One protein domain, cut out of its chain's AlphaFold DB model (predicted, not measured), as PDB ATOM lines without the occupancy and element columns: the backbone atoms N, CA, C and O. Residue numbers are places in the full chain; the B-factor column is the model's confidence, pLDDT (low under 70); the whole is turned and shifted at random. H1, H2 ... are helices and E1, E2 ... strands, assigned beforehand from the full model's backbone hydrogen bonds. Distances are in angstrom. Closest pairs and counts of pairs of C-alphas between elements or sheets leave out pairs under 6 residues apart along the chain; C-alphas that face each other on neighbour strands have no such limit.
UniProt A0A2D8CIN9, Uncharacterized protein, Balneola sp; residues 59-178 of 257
ATOM      1  N   PRO A  59      45.310  10.508 -54.551       51.62
ATOM      2  CA  PRO A  59      46.153  10.455 -53.349       51.62
ATOM      3  C   PRO A  59      45.555  11.200 -52.139       51.62
ATOM      4  O   PRO A  59      45.714  10.770 -50.997       51.62
ATOM      5  N   ILE A  60      44.791  12.271 -52.384       56.06
ATOM      6  CA  ILE A  60      44.071  13.037 -51.355       56.06
ATOM      7  C   ILE A  60      42.869  12.264 -50.802       56.06
ATOM      8  O   ILE A  60      42.670  12.221 -49.586       56.06
ATOM      9  N   GLU A  61      42.063  11.645 -51.665       49.78
ATOM     10  CA  GLU A  61      40.962  10.783 -51.224       49.78
ATOM     11  C   GLU A  61      41.489   9.533 -50.511       49.78
ATOM     12  O   GLU A  61      40.878   9.079 -49.547       49.78
ATOM     13  N   LEU A  62      42.658   9.027 -50.916       49.94
ATOM     14  CA  LEU A  62      43.369   7.957 -50.226       49.94
ATOM     15  C   LEU A  62      43.767   8.417 -48.814       49.94
ATOM     16  O   LEU A  62      43.357   7.780 -47.848       49.94
ATOM     17  N   ARG A  63      44.449   9.571 -48.671       50.41
ATOM     18  CA  ARG A  63      44.810  10.185 -47.371       50.41
ATOM     19  C   ARG A  63      43.582  10.369 -46.471       50.41
ATOM     20  O   ARG A  63      43.624  10.027 -45.295       50.41
ATOM     21  N   SER A  64      42.479  10.851 -47.039       49.56
ATOM     22  CA  SER A  64      41.232  11.129 -46.311       49.56
ATOM     23  C   SER A  64      40.463   9.855 -45.937       49.56
ATOM     24  O   SER A  64      39.757   9.833 -44.931       49.56
ATOM     25  N   SER A  65      40.623   8.770 -46.704       45.50
ATOM     26  CA  SER A  65      39.997   7.475 -46.412       45.50
ATOM     27  C   SER A  65      40.576   6.790 -45.167       45.50
ATOM     28  O   SER A  65      39.852   6.062 -44.484       45.50
ATOM     29  N   PHE A  66      41.835   7.087 -44.807       43.59
ATOM     30  CA  PHE A  66      42.477   6.567 -43.592       43.59
ATOM     31  C   PHE A  66      41.876   7.131 -42.292       43.59
ATOM     32  O   PHE A  66      42.033   6.513 -41.245       43.59
ATOM     33  N   ILE A  67      41.133   8.246 -42.352       51.22
ATOM     34  CA  ILE A  67      40.455   8.867 -41.195       51.22
ATOM     35  C   ILE A  67      39.057   8.238 -40.951       51.22
ATOM     36  O   ILE A  67      38.290   8.677 -40.099       51.22
ATOM     37  N   GLY A  68      38.730   7.126 -41.625       46.72
ATOM     38  CA  GLY A  68      37.598   6.273 -41.239       46.72
ATOM     39  C   GLY A  68      36.333   6.447 -42.076       46.72
ATOM     40  O   GLY A  68      35.222   6.381 -41.549       46.72
ATOM     41  N   GLY A  69      36.462   6.624 -43.390       53.94
ATOM     42  CA  GLY A  69      35.304   6.526 -44.271       53.94
ATOM     43  C   GLY A  69      35.569   6.989 -45.689       53.94
ATOM     44  O   GLY A  69      36.424   7.822 -45.958       53.94
ATOM     45  N   TYR A  70      34.807   6.436 -46.618       62.69
ATOM     46  CA  TYR A  70      34.773   6.865 -48.000       62.69
ATOM     47  C   TYR A  70      34.226   8.297 -48.075       62.69
ATOM     48  O   TYR A  70      33.008   8.475 -48.030       62.69
ATOM     49  N   TYR A  71      35.087   9.310 -48.173       70.56
ATOM     50  CA  TYR A  71      34.668  10.694 -48.403       70.56
ATOM     51  C   TYR A  71      34.956  11.112 -49.851       70.56
ATOM     52  O   TYR A  71      35.956  10.692 -50.428       70.56
ATOM     53  N   LYS A  72      34.063  11.908 -50.446       81.75
ATOM     54  CA  LYS A  72      34.283  12.614 -51.718       81.75
ATOM     55  C   LYS A  72      34.486  14.095 -51.410       81.75
ATOM     56  O   LYS A  72      33.699  14.652 -50.643       81.75
ATOM     57  N   SER A  73      35.500  14.718 -52.002       85.88
ATOM     58  CA  SER A  73      35.730  16.159 -51.881       85.88
ATOM     59  C   SER A  73      35.080  16.945 -53.017       85.88
ATOM     60  O   SER A  73      35.078  16.494 -54.162       85.88
ATOM     61  N   GLU A  74      34.580  18.141 -52.717       89.31
ATOM     62  CA  GLU A  74      34.112  19.114 -53.706       89.31
ATOM     63  C   GLU A  74      34.693  20.510 -53.367       89.31
ATOM     64  O   GLU A  74      34.447  21.000 -52.260       89.31
ATOM     65  N   PRO A  75      35.480  21.145 -54.266       91.44
ATOM     66  CA  PRO A  75      35.973  20.602 -55.537       91.44
ATOM     67  C   PRO A  75      37.008  19.480 -55.336       91.44
ATOM     68  O   PRO A  75      37.522  19.263 -54.234       91.44
ATOM     69  N   ILE A  76      37.307  18.753 -56.412       87.88
ATOM     70  CA  ILE A  76      38.434  17.816 -56.446       87.88
ATOM     71  C   ILE A  76      39.705  18.644 -56.639       87.88
ATOM     72  O   ILE A  76      39.765  19.501 -57.516       87.88
ATOM     73  N   LEU A  77      40.700  18.412 -55.786       87.50
ATOM     74  CA  LEU A  77      41.992  19.091 -55.849       87.50
ATOM     75  C   LEU A  77      43.103  18.075 -56.089       87.50
ATOM     76  O   LEU A  77      42.959  16.893 -55.774       87.50
ATOM     77  N   TYR A  78      44.228  18.557 -56.599       83.94
ATOM     78  CA  TYR A  78      45.356  17.735 -57.011       83.94
ATOM     79  C   TYR A  78      46.642  18.177 -56.327       83.94
ATOM     80  O   TYR A  78      46.842  19.354 -56.020       83.94
ATOM     81  N   ILE A  79      47.537  17.214 -56.116       83.19
ATOM     82  CA  ILE A  79      48.909  17.459 -55.685       83.19
ATOM     83  C   ILE A  79      49.792  17.244 -56.908       83.19
ATOM     84  O   ILE A  79      49.811  16.158 -57.487       83.19
ATOM     85  N   LYS A  80      50.525  18.279 -57.309       72.50
ATOM     86  CA  LYS A  80      51.507  18.198 -58.389       72.50
ATOM     87  C   LYS A  80      52.792  17.590 -57.817       72.50
ATOM     88  O   LYS A  80      53.676  18.311 -57.370       72.50
ATOM     89  N   GLU A  81      52.844  16.267 -57.688       65.75
ATOM     90  CA  GLU A  81      53.958  15.597 -57.005       65.75
ATOM     91  C   GLU A  81      55.232  15.510 -57.853       65.75
ATOM     92  O   GLU A  81      55.193  15.158 -59.027       65.75
ATOM     93  N   GLU A  82      56.380  15.675 -57.188       48.97
ATOM     94  CA  GLU A  82      57.582  14.880 -57.494       48.97
ATOM     95  C   GLU A  82      58.173  14.187 -56.242       48.97
ATOM     96  O   GLU A  82      59.103  13.393 -56.347       48.97
ATOM     97  N   LYS A  83      57.641  14.444 -55.033       44.69
ATOM     98  CA  LYS A  83      58.190  13.906 -53.771       44.69
ATOM     99  C   LYS A  83      57.137  13.517 -52.726       44.69
ATOM    100  O   LYS A  83      57.362  13.738 -51.539       44.69
ATOM    101  N   ALA A  84      56.024  12.880 -53.097       44.56
ATOM    102  CA  ALA A  84      55.269  12.118 -52.093       44.56
ATOM    103  C   ALA A  84      55.946  10.770 -51.833       44.56
ATOM    104  O   ALA A  84      55.406   9.689 -52.055       44.56
ATOM    105  N   THR A  85      57.182  10.821 -51.346       39.94
ATOM    106  CA  THR A  85      57.723   9.671 -50.638       39.94
ATOM    107  C   THR A  85      56.987   9.595 -49.310       39.94
ATOM    108  O   THR A  85      57.215  10.419 -48.430       39.94
ATOM    109  N   TYR A  86      56.080   8.625 -49.212       39.38
ATOM    110  CA  TYR A  86      55.436   8.160 -47.984       39.38
ATOM    111  C   TYR A  86      56.496   7.954 -46.883       39.38
ATOM    112  O   TYR A  86      57.362   7.084 -47.009       39.38
ATOM    113  N   PRO A  87      56.491   8.791 -45.837       45.06
ATOM    114  CA  PRO A  87      56.085   8.332 -44.512       45.06
ATOM    115  C   PRO A  87      55.125   9.327 -43.814       45.06
ATOM    116  O   PRO A  87      55.064  10.500 -44.177       45.06
ATOM    117  N   PRO A  88      54.390   8.887 -42.774       42.25
ATOM    118  CA  PRO A  88      53.285   9.633 -42.149       42.25
ATOM    119  C   PRO A  88      53.684  10.859 -41.295       42.25
ATOM    120  O   PRO A  88      52.890  11.299 -40.472       42.25
ATOM    121  N   TYR A  89      54.890  11.414 -41.458       46.09
ATOM    122  CA  TYR A  89      55.458  12.414 -40.537       46.09
ATOM    123  C   TYR A  89      56.001  13.686 -41.195       46.09
ATOM    124  O   TYR A  89      56.657  14.466 -40.514       46.09
ATOM    125  N   TYR A  90      55.775  13.926 -42.489       53.09
ATOM    126  CA  TYR A  90      56.272  15.175 -43.070       53.09
ATOM    127  C   TYR A  90      55.392  16.373 -42.667       53.09
ATOM    128  O   TYR A  90      54.197  16.353 -42.956       53.09
ATOM    129  N   PRO A  91      55.974  17.445 -42.090       54.16
ATOM    130  CA  PRO A  91      55.292  18.710 -41.787       54.16
ATOM    131  C   PRO A  91      55.066  19.567 -43.046       54.16
ATOM    132  O   PRO A  91      54.984  20.791 -42.980       54.16
ATOM    133  N   PHE A  92      55.028  18.947 -44.223       60.97
ATOM    134  CA  PHE A  92      54.790  19.642 -45.477       60.97
ATOM    135  C   PHE A  92      53.400  19.268 -45.947       60.97
ATOM    136  O   PHE A  92      53.186  18.150 -46.423       60.97
ATOM    137  N   ASP A  93      52.459  20.200 -45.814       71.12
ATOM    138  CA  ASP A  93      51.219  20.040 -46.547       71.12
ATOM    139  C   ASP A  93      51.483  20.289 -48.031       71.12
ATOM    140  O   ASP A  93      52.149  21.259 -48.407       71.12
ATOM    141  N   PRO A  94      51.001  19.388 -48.893       76.62
ATOM    142  CA  PRO A  94      51.167  19.545 -50.320       76.62
ATOM    143  C   PRO A  94      50.416  20.788 -50.800       76.62
ATOM    144  O   PRO A  94      49.285  21.032 -50.382       76.62
ATOM    145  N   ILE A  95      51.011  21.526 -51.741       87.88
ATOM    146  CA  ILE A  95      50.324  22.630 -52.416       87.88
ATOM    147  C   ILE A  95      49.203  22.057 -53.285       87.88
ATOM    148  O   ILE A  95      49.440  21.266 -54.206       87.88
ATOM    149  N   LEU A  96      47.976  22.457 -52.971       88.94
ATOM    150  CA  LEU A  96      46.759  22.003 -53.627       88.94
ATOM    151  C   LEU A  96      46.469  22.829 -54.880       88.94
ATOM    152  O   LEU A  96      46.489  24.060 -54.850       88.94
ATOM    153  N   HIS A  97      46.158  22.130 -55.966       89.88
ATOM    154  CA  HIS A  97      45.836  22.714 -57.263       89.88
ATOM    155  C   HIS A  97      44.413  22.336 -57.700       89.88
ATOM    156  O   HIS A  97      43.907  21.288 -57.291       89.88
ATOM    157  N   ASN A  98      43.765  23.171 -58.514       92.31
ATOM    158  CA  ASN A  98      42.480  22.857 -59.160       92.31
ATOM    159  C   ASN A  98      42.656  21.895 -60.357       92.31
ATOM    160  O   ASN A  98      43.763  21.425 -60.633       92.31
ATOM    161  N   GLU A  99      41.558  21.583 -61.054       89.50
ATOM    162  CA  GLU A  99      41.545  20.718 -62.248       89.50
ATOM    163  C   GLU A  99      42.391  21.292 -63.398       89.50
ATOM    164  O   GLU A  99      42.989  20.542 -64.169       89.50
ATOM    165  N   GLU A 100      42.519  22.617 -63.472       92.31
ATOM    166  CA  GLU A 100      43.353  23.336 -64.437       92.31
ATOM    167  C   GLU A 100      44.851  23.326 -64.070       92.31
ATOM    168  O   GLU A 100      45.697  23.731 -64.873       92.31
ATOM    169  N   GLY A 101      45.205  22.840 -62.876       89.56
ATOM    170  CA  GLY A 101      46.579  22.792 -62.377       89.56
ATOM    171  C   GLY A 101      47.099  24.119 -61.813       89.56
ATOM    172  O   GLY A 101      48.311  24.266 -61.634       89.56
ATOM    173  N   GLU A 102      46.218  25.075 -61.526       94.56
ATOM    174  CA  GLU A 102      46.506  26.344 -60.854       94.56
ATOM    175  C   GLU A 102      46.443  26.184 -59.331       94.56
ATOM    176  O   GLU A 102      45.707  25.344 -58.814       94.56
ATOM    177  N   ILE A 103      47.196  27.004 -58.590       94.38
ATOM    178  CA  ILE A 103      47.186  26.987 -57.121       94.38
ATOM    179  C   ILE A 103      45.793  27.376 -56.611       94.38
ATOM    180  O   ILE A 103      45.272  28.444 -56.935       94.38
ATOM    181  N   PHE A 104      45.199  26.521 -55.780       95.00
ATOM    182  CA  PHE A 104      43.824  26.697 -55.329       95.00
ATOM    183  C   PHE A 104      43.720  27.622 -54.108       95.00
ATOM    184  O   PHE A 104      44.432  27.457 -53.120       95.00
ATOM    185  N   THR A 105      42.758  28.546 -54.134       96.88
ATOM    186  CA  THR A 105      42.305  29.309 -52.961       96.88
ATOM    187  C   THR A 105      40.788  29.246 -52.893       96.88
ATOM    188  O   THR A 105      40.105  29.555 -53.868       96.88
ATOM    189  N   GLY A 106      40.243  28.853 -51.747       97.00
ATOM    190  CA  GLY A 106      38.806  28.683 -51.576       97.00
ATOM    191  C   GLY A 106      38.459  27.682 -50.486       97.00
ATOM    192  O   GLY A 106      39.208  27.481 -49.533       97.00
ATOM    193  N   LYS A 107      37.294  27.056 -50.623       96.81
ATOM    194  CA  LYS A 107      36.802  26.032 -49.700       96.81
ATOM    195  C   LYS A 107      36.738  24.682 -50.398       96.81
ATOM    196  O   LYS A 107      36.400  24.627 -51.579       96.81
ATOM    197  N   ARG A 108      37.024  23.613 -49.658       93.88
ATOM    198  CA  ARG A 108      36.844  22.224 -50.096       93.88
ATOM    199  C   ARG A 108      36.064  21.455 -49.045       93.88
ATOM    200  O   ARG A 108      36.546  21.275 -47.933       93.88
ATOM    201  N   THR A 109      34.889  20.955 -49.402       92.19
ATOM    202  CA  THR A 109      34.031  20.197 -48.486       92.19
ATOM    203  C   THR A 109      34.145  18.703 -48.763       92.19
ATOM    204  O   THR A 109      34.144  18.278 -49.914       92.19
ATOM    205  N   PHE A 110      34.212  17.899 -47.708       89.25
ATOM    206  CA  PHE A 110      34.230  16.443 -47.760       89.25
ATOM    207  C   PHE A 110      32.879  15.888 -47.330       89.25
ATOM    208  O   PHE A 110      32.355  16.247 -46.277       89.25
ATOM    209  N   TYR A 111      32.334  14.964 -48.114       85.62
ATOM    210  CA  TYR A 111      31.045  14.319 -47.863       85.62
ATOM    211  C   TYR A 111      31.216  12.817 -47.768       85.62
ATOM    212  O   TYR A 111      31.940  12.243 -48.580       85.62
ATOM    213  N   SER A 112      30.543  12.157 -46.827       79.62
ATOM    214  CA  SER A 112      30.514  10.695 -46.817       79.62
ATOM    215  C   SER A 112      29.865  10.185 -48.108       79.62
ATOM    216  O   SER A 112      28.886  10.758 -48.588       79.62
ATOM    217  N   ARG A 113      30.401   9.106 -48.693       70.62
ATOM    218  CA  ARG A 113      29.938   8.584 -49.990       70.62
ATOM    219  C   ARG A 113      28.479   8.126 -49.965       70.62
ATOM    220  O   ARG A 113      27.827   8.184 -51.002       70.62
ATOM    221  N   SER A 114      27.961   7.676 -48.821       68.50
ATOM    222  CA  SER A 114      26.556   7.282 -48.680       68.50
ATOM    223  C   SER A 114      26.145   7.166 -47.205       68.50
ATOM    224  O   SER A 114      26.762   6.376 -46.488       68.50
ATOM    225  N   PRO A 115      25.118   7.897 -46.721       74.06
ATOM    226  CA  PRO A 115      24.452   9.054 -47.343       74.06
ATOM    227  C   PRO A 115      25.399  10.263 -47.466       74.06
ATOM    228  O   PRO A 115      26.444  10.271 -46.824       74.06
ATOM    229  N   LYS A 116      25.053  11.284 -48.269       69.94
ATOM    230  CA  LYS A 116      25.827  12.539 -48.429       69.94
ATOM    231  C   LYS A 116      25.768  13.421 -47.171       69.94
ATOM    232  O   LYS A 116      25.225  14.522 -47.195       69.94
ATOM    233  N   ASN A 117      26.308  12.936 -46.063       79.56
ATOM    234  CA  ASN A 117      26.472  13.735 -44.860       79.56
ATOM    235  C   ASN A 117      27.797  14.493 -44.961       79.56
ATOM    236  O   ASN A 117      28.822  13.880 -45.276       79.56
ATOM    237  N   PRO A 118      27.809  15.810 -44.709       81.56
ATOM    238  CA  PRO A 118      29.057  16.549 -44.679       81.56
ATOM    239  C   PRO A 118      29.925  16.021 -43.527       81.56
ATOM    240  O   PRO A 118      29.450  15.832 -42.406       81.56
ATOM    241  N   GLY A 119      31.186  15.729 -43.829       87.62
ATOM    242  CA  GLY A 119      32.217  15.360 -42.868       87.62
ATOM    243  C   GLY A 119      32.865  16.617 -42.307       87.62
ATOM    244  O   GLY A 119      32.625  16.983 -41.155       87.62
ATOM    245  N   TRP A 120      33.645  17.299 -43.147       91.69
ATOM    246  CA  TRP A 120      34.354  18.531 -42.806       91.69
ATOM    247  C   TRP A 120      34.558  19.435 -44.028       91.69
ATOM    248  O   TRP A 120      34.341  19.017 -45.164       91.69
ATOM    249  N   GLU A 121      34.961  20.678 -43.791       94.38
ATOM    250  CA  GLU A 121      35.310  21.680 -44.798       94.38
ATOM    251  C   GLU A 121      36.705  22.238 -44.516       94.38
ATOM    252  O   GLU A 121      36.969  22.727 -43.422       94.38
ATOM    253  N   ASP A 122      37.574  22.206 -45.521       94.44
ATOM    254  CA  ASP A 122      38.883  22.846 -45.495       94.44
ATOM    255  C   ASP A 122      38.796  24.244 -46.108       94.44
ATOM    256  O   ASP A 122      38.229  24.440 -47.186       94.44
ATOM    257  N   HIS A 123      39.421  25.210 -45.448       96.25
ATOM    258  CA  HIS A 123      39.660  26.555 -45.949       96.25
ATOM    259  C   HIS A 123      41.103  26.632 -46.438       96.25
ATOM    260  O   HIS A 123      42.046  26.507 -45.653       96.25
ATOM    261  N   ILE A 124      41.275  26.846 -47.735       94.88
ATOM    262  CA  ILE A 124      42.560  26.751 -48.421       94.88
ATOM    263  C   ILE A 124      42.945  28.129 -48.946       94.88
ATOM    264  O   ILE A 124      42.133  28.806 -49.581       94.88
ATOM    265  N   LYS A 125      44.187  28.538 -48.697       95.31
ATOM    266  CA  LYS A 125      44.772  29.779 -49.199       95.31
ATOM    267  C   LYS A 125      46.127  29.472 -49.817       95.31
ATOM    268  O   LYS A 125      46.953  28.834 -49.177       95.31
ATOM    269  N   ASP A 126      46.333  29.912 -51.054       94.12
ATOM    270  CA  ASP A 126      47.577  29.699 -51.803       94.12
ATOM    271  C   ASP A 126      47.988  28.210 -51.844       94.12
ATOM    272  O   ASP A 126      49.157  27.847 -51.744       94.12
ATOM    273  N   GLY A 127      46.991  27.327 -51.971       90.75
ATOM    274  CA  GLY A 127      47.149  25.874 -52.009       90.75
ATOM    275  C   GLY A 127      47.385  25.215 -50.648       90.75
ATOM    276  O   GLY A 127      47.497  23.994 -50.601       90.75
ATOM    277  N   ILE A 128      47.426  25.976 -49.553       91.12
ATOM    278  CA  ILE A 128      47.699  25.488 -48.196       91.12
ATOM    279  C   ILE A 128      46.410  25.491 -47.366       91.12
ATOM    280  O   ILE A 128      45.638  26.451 -47.401       91.12
ATOM    281  N   ILE A 129      46.156  24.423 -46.608       91.56
ATOM    282  CA  ILE A 129      44.993  24.332 -45.713       91.56
ATOM    283  C   ILE A 129      45.260  25.199 -44.479       91.56
ATOM    284  O   ILE A 129      46.197  24.958 -43.744       91.56
ATOM    285  N   THR A 130      44.427  26.200 -44.218       94.12
ATOM    286  CA  THR A 130      44.602  27.131 -43.082       94.12
ATOM    287  C   THR A 130      43.623  26.876 -41.941       94.12
ATOM    288  O   THR A 130      43.866  27.260 -40.797       94.12
ATOM    289  N   LYS A 131      42.500  26.217 -42.239       95.38
ATOM    290  CA  LYS A 131      41.471  25.859 -41.262       95.38
ATOM    291  C   LYS A 131      40.684  24.648 -41.743       95.38
ATOM    292  O   LYS A 131      40.356  24.575 -42.923       95.38
ATOM    293  N   THR A 132      40.307  23.772 -40.821       94.06
ATOM    294  CA  THR A 132      39.339  22.694 -41.063       94.06
ATOM    295  C   THR A 132      38.164  22.854 -40.110       94.06
ATOM    296  O   THR A 132      38.353  23.016 -38.909       94.06
ATOM    297  N   VAL A 133      36.943  22.816 -40.636       95.56
ATOM    298  CA  VAL A 133      35.691  22.889 -39.874       95.56
ATOM    299  C   VAL A 133      34.986  21.550 -39.963       95.56
ATOM    300  O   VAL A 133      34.644  21.094 -41.050       95.56
ATOM    301  N   TYR A 134      34.723  20.925 -38.824       91.94
ATOM    302  CA  TYR A 134      33.944  19.702 -38.766       91.94
ATOM    303  C   TYR A 134      32.456  20.039 -38.869       91.94
ATOM    304  O   TYR A 134      31.938  20.886 -38.150       91.94
ATOM    305  N   LEU A 135      31.766  19.381 -39.798       91.19
ATOM    306  CA  LEU A 135      30.350  19.625 -40.097       91.19
ATOM    307  C   LEU A 135      29.457  18.505 -39.551       91.19
ATOM    308  O   LEU A 135      28.259  18.687 -39.333       91.19
ATOM    309  N   ASN A 136      30.040  17.330 -39.313       88.69
ATOM    310  CA  ASN A 136      29.326  16.194 -38.763       88.69
ATOM    311  C   ASN A 136      29.181  16.316 -37.240       88.69
ATOM    312  O   ASN A 136      30.146  16.118 -36.503       88.69
ATOM    313  N   LYS A 137      27.953  16.537 -36.763       88.06
ATOM    314  CA  LYS A 137      27.648  16.652 -35.328       88.06
ATOM    315  C   LYS A 137      28.179  15.482 -34.489       88.06
ATOM    316  O   LYS A 137      28.744  15.719 -33.431       88.06
ATOM    317  N   LYS A 138      28.067  14.240 -34.970       85.81
ATOM    318  CA  LYS A 138      28.552  13.059 -34.238       85.81
ATOM    319  C   LYS A 138      30.075  13.075 -34.075       85.81
ATOM    320  O   LYS A 138      30.569  12.664 -33.034       85.81
ATOM    321  N   MET A 139      30.805  13.545 -35.088       82.50
ATOM    322  CA  MET A 139      32.266  13.677 -35.030       82.50
ATOM    323  C   MET A 139      32.694  14.796 -34.075       82.50
ATOM    324  O   MET A 139      33.638  14.617 -33.311       82.50
ATOM    325  N   ILE A 140      31.971  15.919 -34.083       85.62
ATOM    326  CA  ILE A 140      32.194  17.015 -33.131       85.62
ATOM    327  C   ILE A 140      31.947  16.519 -31.706       85.62
ATOM    328  O   ILE A 140      32.776  16.732 -30.835       85.62
ATOM    329  N   GLU A 141      30.848  15.804 -31.463       84.56
ATOM    330  CA  GLU A 141      30.524  15.261 -30.141       84.56
ATOM    331  C   GLU A 141      31.539  14.209 -29.673       84.56
ATOM    332  O   GLU A 141      31.924  14.217 -28.507       84.56
ATOM    333  N   SER A 142      32.006  13.322 -30.563       82.50
ATOM    334  CA  SER A 142      32.964  12.270 -30.198       82.50
ATOM    335  C   SER A 142      34.363  12.809 -29.925       82.50
ATOM    336  O   SER A 142      35.016  12.374 -28.982       82.50
ATOM    337  N   ASN A 143      34.826  13.745 -30.755       82.56
ATOM    338  CA  ASN A 143      36.189  14.272 -30.676       82.56
ATOM    339  C   ASN A 143      36.266  15.517 -29.792       82.56
ATOM    340  O   ASN A 143      37.359  15.955 -29.450       82.56
ATOM    341  N   ARG A 144      35.113  16.105 -29.461       90.44
ATOM    342  CA  ARG A 144      34.942  17.418 -28.829       90.44
ATOM    343  C   ARG A 144      35.465  18.594 -29.654       90.44
ATOM    344  O   ARG A 144      35.338  19.715 -29.196       90.44
ATOM    345  N   VAL A 145      35.990  18.369 -30.863       91.56
ATOM    346  CA  VAL A 145      36.560  19.400 -31.745       91.56
ATOM    347  C   VAL A 145      35.543  19.830 -32.802       91.56
ATOM    348  O   VAL A 145      35.054  18.999 -33.567       91.56
ATOM    349  N   ALA A 146      35.269  21.130 -32.891       93.75
ATOM    350  CA  ALA A 146      34.442  21.733 -33.934       93.75
ATOM    351  C   ALA A 146      35.274  22.262 -35.108       93.75
ATOM    352  O   ALA A 146      34.863  22.127 -36.260       93.75
ATOM    353  N   TYR A 147      36.453  22.828 -34.851       95.56
ATOM    354  CA  TYR A 147      37.363  23.247 -35.914       95.56
ATOM    355  C   TYR A 147      38.823  23.257 -35.469       95.56
ATOM    356  O   TYR A 147      39.145  23.214 -34.281       95.56
ATOM    357  N   GLN A 148      39.706  23.318 -36.458       95.75
ATOM    358  CA  GLN A 148      41.148  23.403 -36.296       95.75
ATOM    359  C   GLN A 148      41.694  24.565 -37.117       95.75
ATOM    360  O   GLN A 148      41.218  24.818 -38.224       95.75
ATOM    361  N   LEU A 149      42.679  25.263 -36.566       96.19
ATOM    362  CA  LEU A 149      43.476  26.274 -37.253       96.19
ATOM    363  C   LEU A 149      44.890  25.741 -37.453       96.19
ATOM    364  O   LEU A 149      45.427  25.073 -36.564       96.19
ATOM    365  N   TYR A 150      45.474  26.069 -38.600       94.12
ATOM    366  CA  TYR A 150      46.804  25.625 -38.987       94.12
ATOM    367  C   TYR A 150      47.693  26.831 -39.283       94.12
ATOM    368  O   TYR A 150      47.318  27.720 -40.051       94.12
ATOM    369  N   GLU A 151      48.873  26.854 -38.672       93.88
ATOM    370  CA  GLU A 151      49.884  27.889 -38.878       93.88
ATOM    371  C   GLU A 151      51.089  27.307 -39.611       93.88
ATOM    372  O   GLU A 151      51.489  26.160 -39.373       93.88
ATOM    373  N   TYR A 152      51.665  28.122 -40.493       90.81
ATOM    374  CA  TYR A 152      52.794  27.740 -41.324       90.81
ATOM    375  C   TYR A 152      53.907  28.782 -41.248       90.81
ATOM    376  O   TYR A 152      53.640  29.981 -41.305       90.81
ATOM    377  N   GLU A 153      55.150  28.315 -41.213       88.06
ATOM    378  CA  GLU A 153      56.363  29.131 -41.307       88.06
ATOM    379  C   GLU A 153      57.227  28.595 -42.448       88.06
ATOM    380  O   GLU A 153      57.485  27.395 -42.525       88.06
ATOM    381  N   ASP A 154      57.632  29.460 -43.380       84.75
ATOM    382  CA  ASP A 154      58.441  29.083 -44.552       84.75
ATOM    383  C   ASP A 154      57.888  27.866 -45.328       84.75
ATOM    384  O   ASP A 154      58.623  26.986 -45.785       84.75
ATOM    385  N   GLY A 155      56.556  27.796 -45.458       79.69
ATOM    386  CA  GLY A 155      55.850  26.702 -46.137       79.69
ATOM    387  C   GLY A 155      55.787  25.389 -45.346       79.69
ATOM    388  O   GLY A 155      55.398  24.363 -45.903       79.69
ATOM    389  N   ARG A 156      56.167  25.399 -44.064       82.62
ATOM    390  CA  ARG A 156      56.117  24.246 -43.158       82.62
ATOM    391  C   ARG A 156      54.995  24.406 -42.163       82.62
ATOM    392  O   ARG A 156      54.832  25.474 -41.591       82.62
ATOM    393  N   TYR A 157      54.267  23.330 -41.937       84.00
ATOM    394  CA  TYR A 157      53.248  23.240 -40.909       84.00
ATOM    395  C   TYR A 157      53.903  23.240 -39.522       84.00
ATOM    396  O   TYR A 157      54.679  22.332 -39.218       84.00
ATOM    397  N   VAL A 158      53.622  24.260 -38.707       92.56
ATOM    398  CA  VAL A 158      54.263  24.439 -37.389       92.56
ATOM    399  C   VAL A 158      53.295  24.332 -36.220       92.56
ATOM    400  O   VAL A 158      53.695  23.831 -35.171       92.56
ATOM    401  N   THR A 159      52.024  24.712 -36.390       94.19
ATOM    402  CA  THR A 159      51.052  24.698 -35.285       94.19
ATOM    403  C   THR A 159      49.686  24.197 -35.731       94.19
ATOM    404  O   THR A 159      49.130  24.688 -36.712       94.19
ATOM    405  N   GLN A 160      49.101  23.296 -34.941       94.75
ATOM    406  CA  GLN A 160      47.674  22.980 -34.930       94.75
ATOM    407  C   GLN A 160      47.028  23.569 -33.690       94.75
ATOM    408  O   GLN A 160      47.497  23.309 -32.585       94.75
ATOM    409  N   THR A 161      45.889  24.235 -33.827       97.00
ATOM    410  CA  THR A 161      45.070  24.607 -32.666       97.00
ATOM    411  C   THR A 161      43.640  24.126 -32.857       97.00
ATOM    412  O   THR A 161      43.018  24.461 -33.860       97.00
ATOM    413  N   SER A 162      43.126  23.329 -31.920       95.81
ATOM    414  CA  SER A 162      41.781  22.739 -31.982       95.81
ATOM    415  C   SER A 162      40.832  23.439 -31.015       95.81
ATOM    416  O   SER A 162      41.182  23.622 -29.851       95.81
ATOM    417  N   TYR A 163      39.620  23.741 -31.474       97.06
ATOM    418  CA  TYR A 163      38.587  24.440 -30.707       97.06
ATOM    419  C   TYR A 163      37.277  23.660 -30.690       97.06
ATOM    420  O   TYR A 163      36.984  22.907 -31.628       97.06
ATOM    421  N   ASP A 164      36.489  23.837 -29.634       95.31
ATOM    422  CA  ASP A 164      35.154  23.258 -29.510       95.31
ATOM    423  C   ASP A 164      34.080  24.140 -30.182       95.31
ATOM    424  O   ASP A 164      34.376  25.115 -30.875       95.31
ATOM    425  N   SER A 165      32.806  23.773 -30.025       95.00
ATOM    426  CA  SER A 165      31.684  24.523 -30.604       95.00
ATOM    427  C   SER A 165      31.392  25.865 -29.920       95.00
ATOM    428  O   SER A 165      30.570  26.619 -30.433       95.00
ATOM    429  N   ASN A 166      32.016  26.142 -28.773       96.69
ATOM    430  CA  ASN A 166      31.903  27.383 -28.008       96.69
ATOM    431  C   ASN A 166      33.142  28.282 -28.179       96.69
ATOM    432  O   ASN A 166      33.297  29.241 -27.426       96.69
ATOM    433  N   ASP A 167      34.014  27.972 -29.146       96.75
ATOM    434  CA  ASP A 167      35.306  28.632 -29.356       96.75
ATOM    435  C   ASP A 167      36.288  28.471 -28.177       96.75
ATOM    436  O   ASP A 167      37.242  29.239 -28.038       96.75
ATOM    437  N   GLU A 168      36.109  27.441 -27.342       97.00
ATOM    438  CA  GLU A 168      37.062  27.105 -26.286       97.00
ATOM    439  C   GLU A 168      38.215  26.266 -26.848       97.00
ATOM    440  O   GLU A 168      38.020  25.317 -27.614       97.00
ATOM    441  N   LEU A 169      39.444  26.615 -26.455       95.94
ATOM    442  CA  LEU A 169      40.644  25.865 -26.814       95.94
ATOM    443  C   LEU A 169      40.583  24.457 -26.209       95.94
ATOM    444  O   LEU A 169      40.343  24.300 -25.016       95.94
ATOM    445  N   ILE A 170      40.862  23.438 -27.020       93.81
ATOM    446  CA  ILE A 170      40.929  22.031 -26.591       93.81
ATOM    447  C   ILE A 170      42.374  21.567 -26.487       93.81
ATOM    448  O   ILE A 170      42.755  20.908 -25.523       93.81
ATOM    449  N   GLN A 171      43.172  21.878 -27.506       93.81
ATOM    450  CA  GLN A 171      44.587  21.541 -27.532       93.81
ATOM    451  C   GLN A 171      45.326  22.397 -28.549       93.81
ATOM    452  O   GLN A 171      44.756  22.831 -29.557       93.81
ATOM    453  N   ARG A 172      46.630  22.518 -28.331       95.62
ATOM    454  CA  ARG A 172      47.585  23.032 -29.308       95.62
ATOM    455  C   ARG A 172      48.651  21.975 -29.561       95.62
ATOM    456  O   ARG A 172      49.159  21.380 -28.616       95.62
ATOM    457  N   ILE A 173      48.984  21.736 -30.822       95.25
ATOM    458  CA  ILE A 173      50.101  20.881 -31.218       95.25
ATOM    459  C   ILE A 173      51.129  21.745 -31.932       95.25
ATOM    460  O   ILE A 173      50.771  22.482 -32.842       95.25
ATOM    461  N   GLU A 174      52.391  21.632 -31.545       95.56
ATOM    462  CA  GLU A 174      53.517  22.239 -32.247       95.56
ATOM    463  C   GLU A 174      54.352  21.160 -32.926       95.56
ATOM    464  O   GLU A 174      54.617  20.104 -32.341       95.56
ATOM    465  N   TYR A 175      54.797  21.448 -34.141       91.06
ATOM    466  CA  TYR A 175      55.582  20.551 -34.971       91.06
ATOM    467  C   TYR A 175      56.939  21.165 -35.286       91.06
ATOM    468  O   TYR A 175      57.065  22.344 -35.606       91.06
ATOM    469  N   THR A 176      57.965  20.325 -35.251       89.69
ATOM    470  CA  THR A 176      59.250  20.595 -35.896       89.69
ATOM    471  C   THR A 176      59.514  19.512 -36.936       89.69
ATOM    472  O   THR A 176      58.732  18.575 -37.090       89.69
ATOM    473  N   GLU A 177      60.644  19.593 -37.637       84.88
ATOM    474  CA  GLU A 177      61.059  18.562 -38.598       84.88
ATOM    475  C   GLU A 177      61.097  17.148 -37.996       84.88
ATOM    476  O   GLU A 177      60.831  16.165 -38.685       84.88
ATOM    477  N   ASN A 178      61.413  17.039 -36.706       90.06
ATOM    478  CA  ASN A 178      61.650  15.766 -36.043       90.06
ATOM    479  C   ASN A 178      60.894  15.601 -34.724       90.06
ATOM    480  O   ASN A 178      61.162  14.630 -34.017       90.06
TER     481      ASN A 178
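What this domain is: This is residues 59 to 178 of the 257 residues of an uncharacterized protein of Balneola sp (UniProt A0A2D8CIN9). What shape is this? It is one strongly twisted wall of seven antiparallel strands, E1 to E7 in chain order across it, with short helix H1 grazing it at edge strand E1 and short helix H2 beside the strands at its level. Residues 75 to 105, with no named element, make a long loop between E1 and E2. What is printed? The printed part has 120 residues with two named helices and seven named strands, ordered H1 E1 E2 E3 E4 H2 E5 E6 E7, of mixed class. It is compact, with a radius of gyration of the C-alphas of 14.5 A, and spans 38 by 34 by 25 A.

How they stand to each other: How does the printed part begin? H1, residues 59 to 65, only grazes the sheet; its closest C-alphas to E1, residues 71 to 74, are those of Ser 65 and Tyr 71, 6.5 A apart. How do the strands pair? E1, E2 of residues 106 to 112, E3 of 118 to 125 and E4 of 128 to 134 form a meander, each strand the antiparallel neighbour of the one before; within hydrogen-bond range are N 72 and O 111 at 2.8 A, N 108 and O 122 at 2.9 A, and N 121 and O 133 at 2.8 A. E5, residues 147 to 153, is antiparallel to E4, with N 132 and O 148 at 2.9 A, and forms a second meander with E6, 156 to 163, and E7, 169 to 175, with N 149 and O 161, and N 160 and O 173, each at 2.8 A. Where is H2? H2, residues 137 to 143, stands at the sheet's level, its height 3.0 A; its closest C-alphas to E4 are those of Ile 140 and Tyr 134, 6.5 A apart. In H1 and H2 every O i to N i+4 pair is within hydrogen-bond range.

Where its parts are: Where are the ends? H1 begins at C-alpha 59 (46.153, 10.455, -53.349), and E7 ends at C-alpha 175 (55.582, 20.551, -34.971). Which elements are long? E6 measures 21.5 A, E3 21.0 A, E5 20.6 A and E2 20.4 A.

The domain as a whole: Is it unbroken? The printed part has no cut, and its long link is E1 to E2. Where is confidence low? Residues 59 to 70, 81 to 92, 114 and 116 have pLDDT under 70.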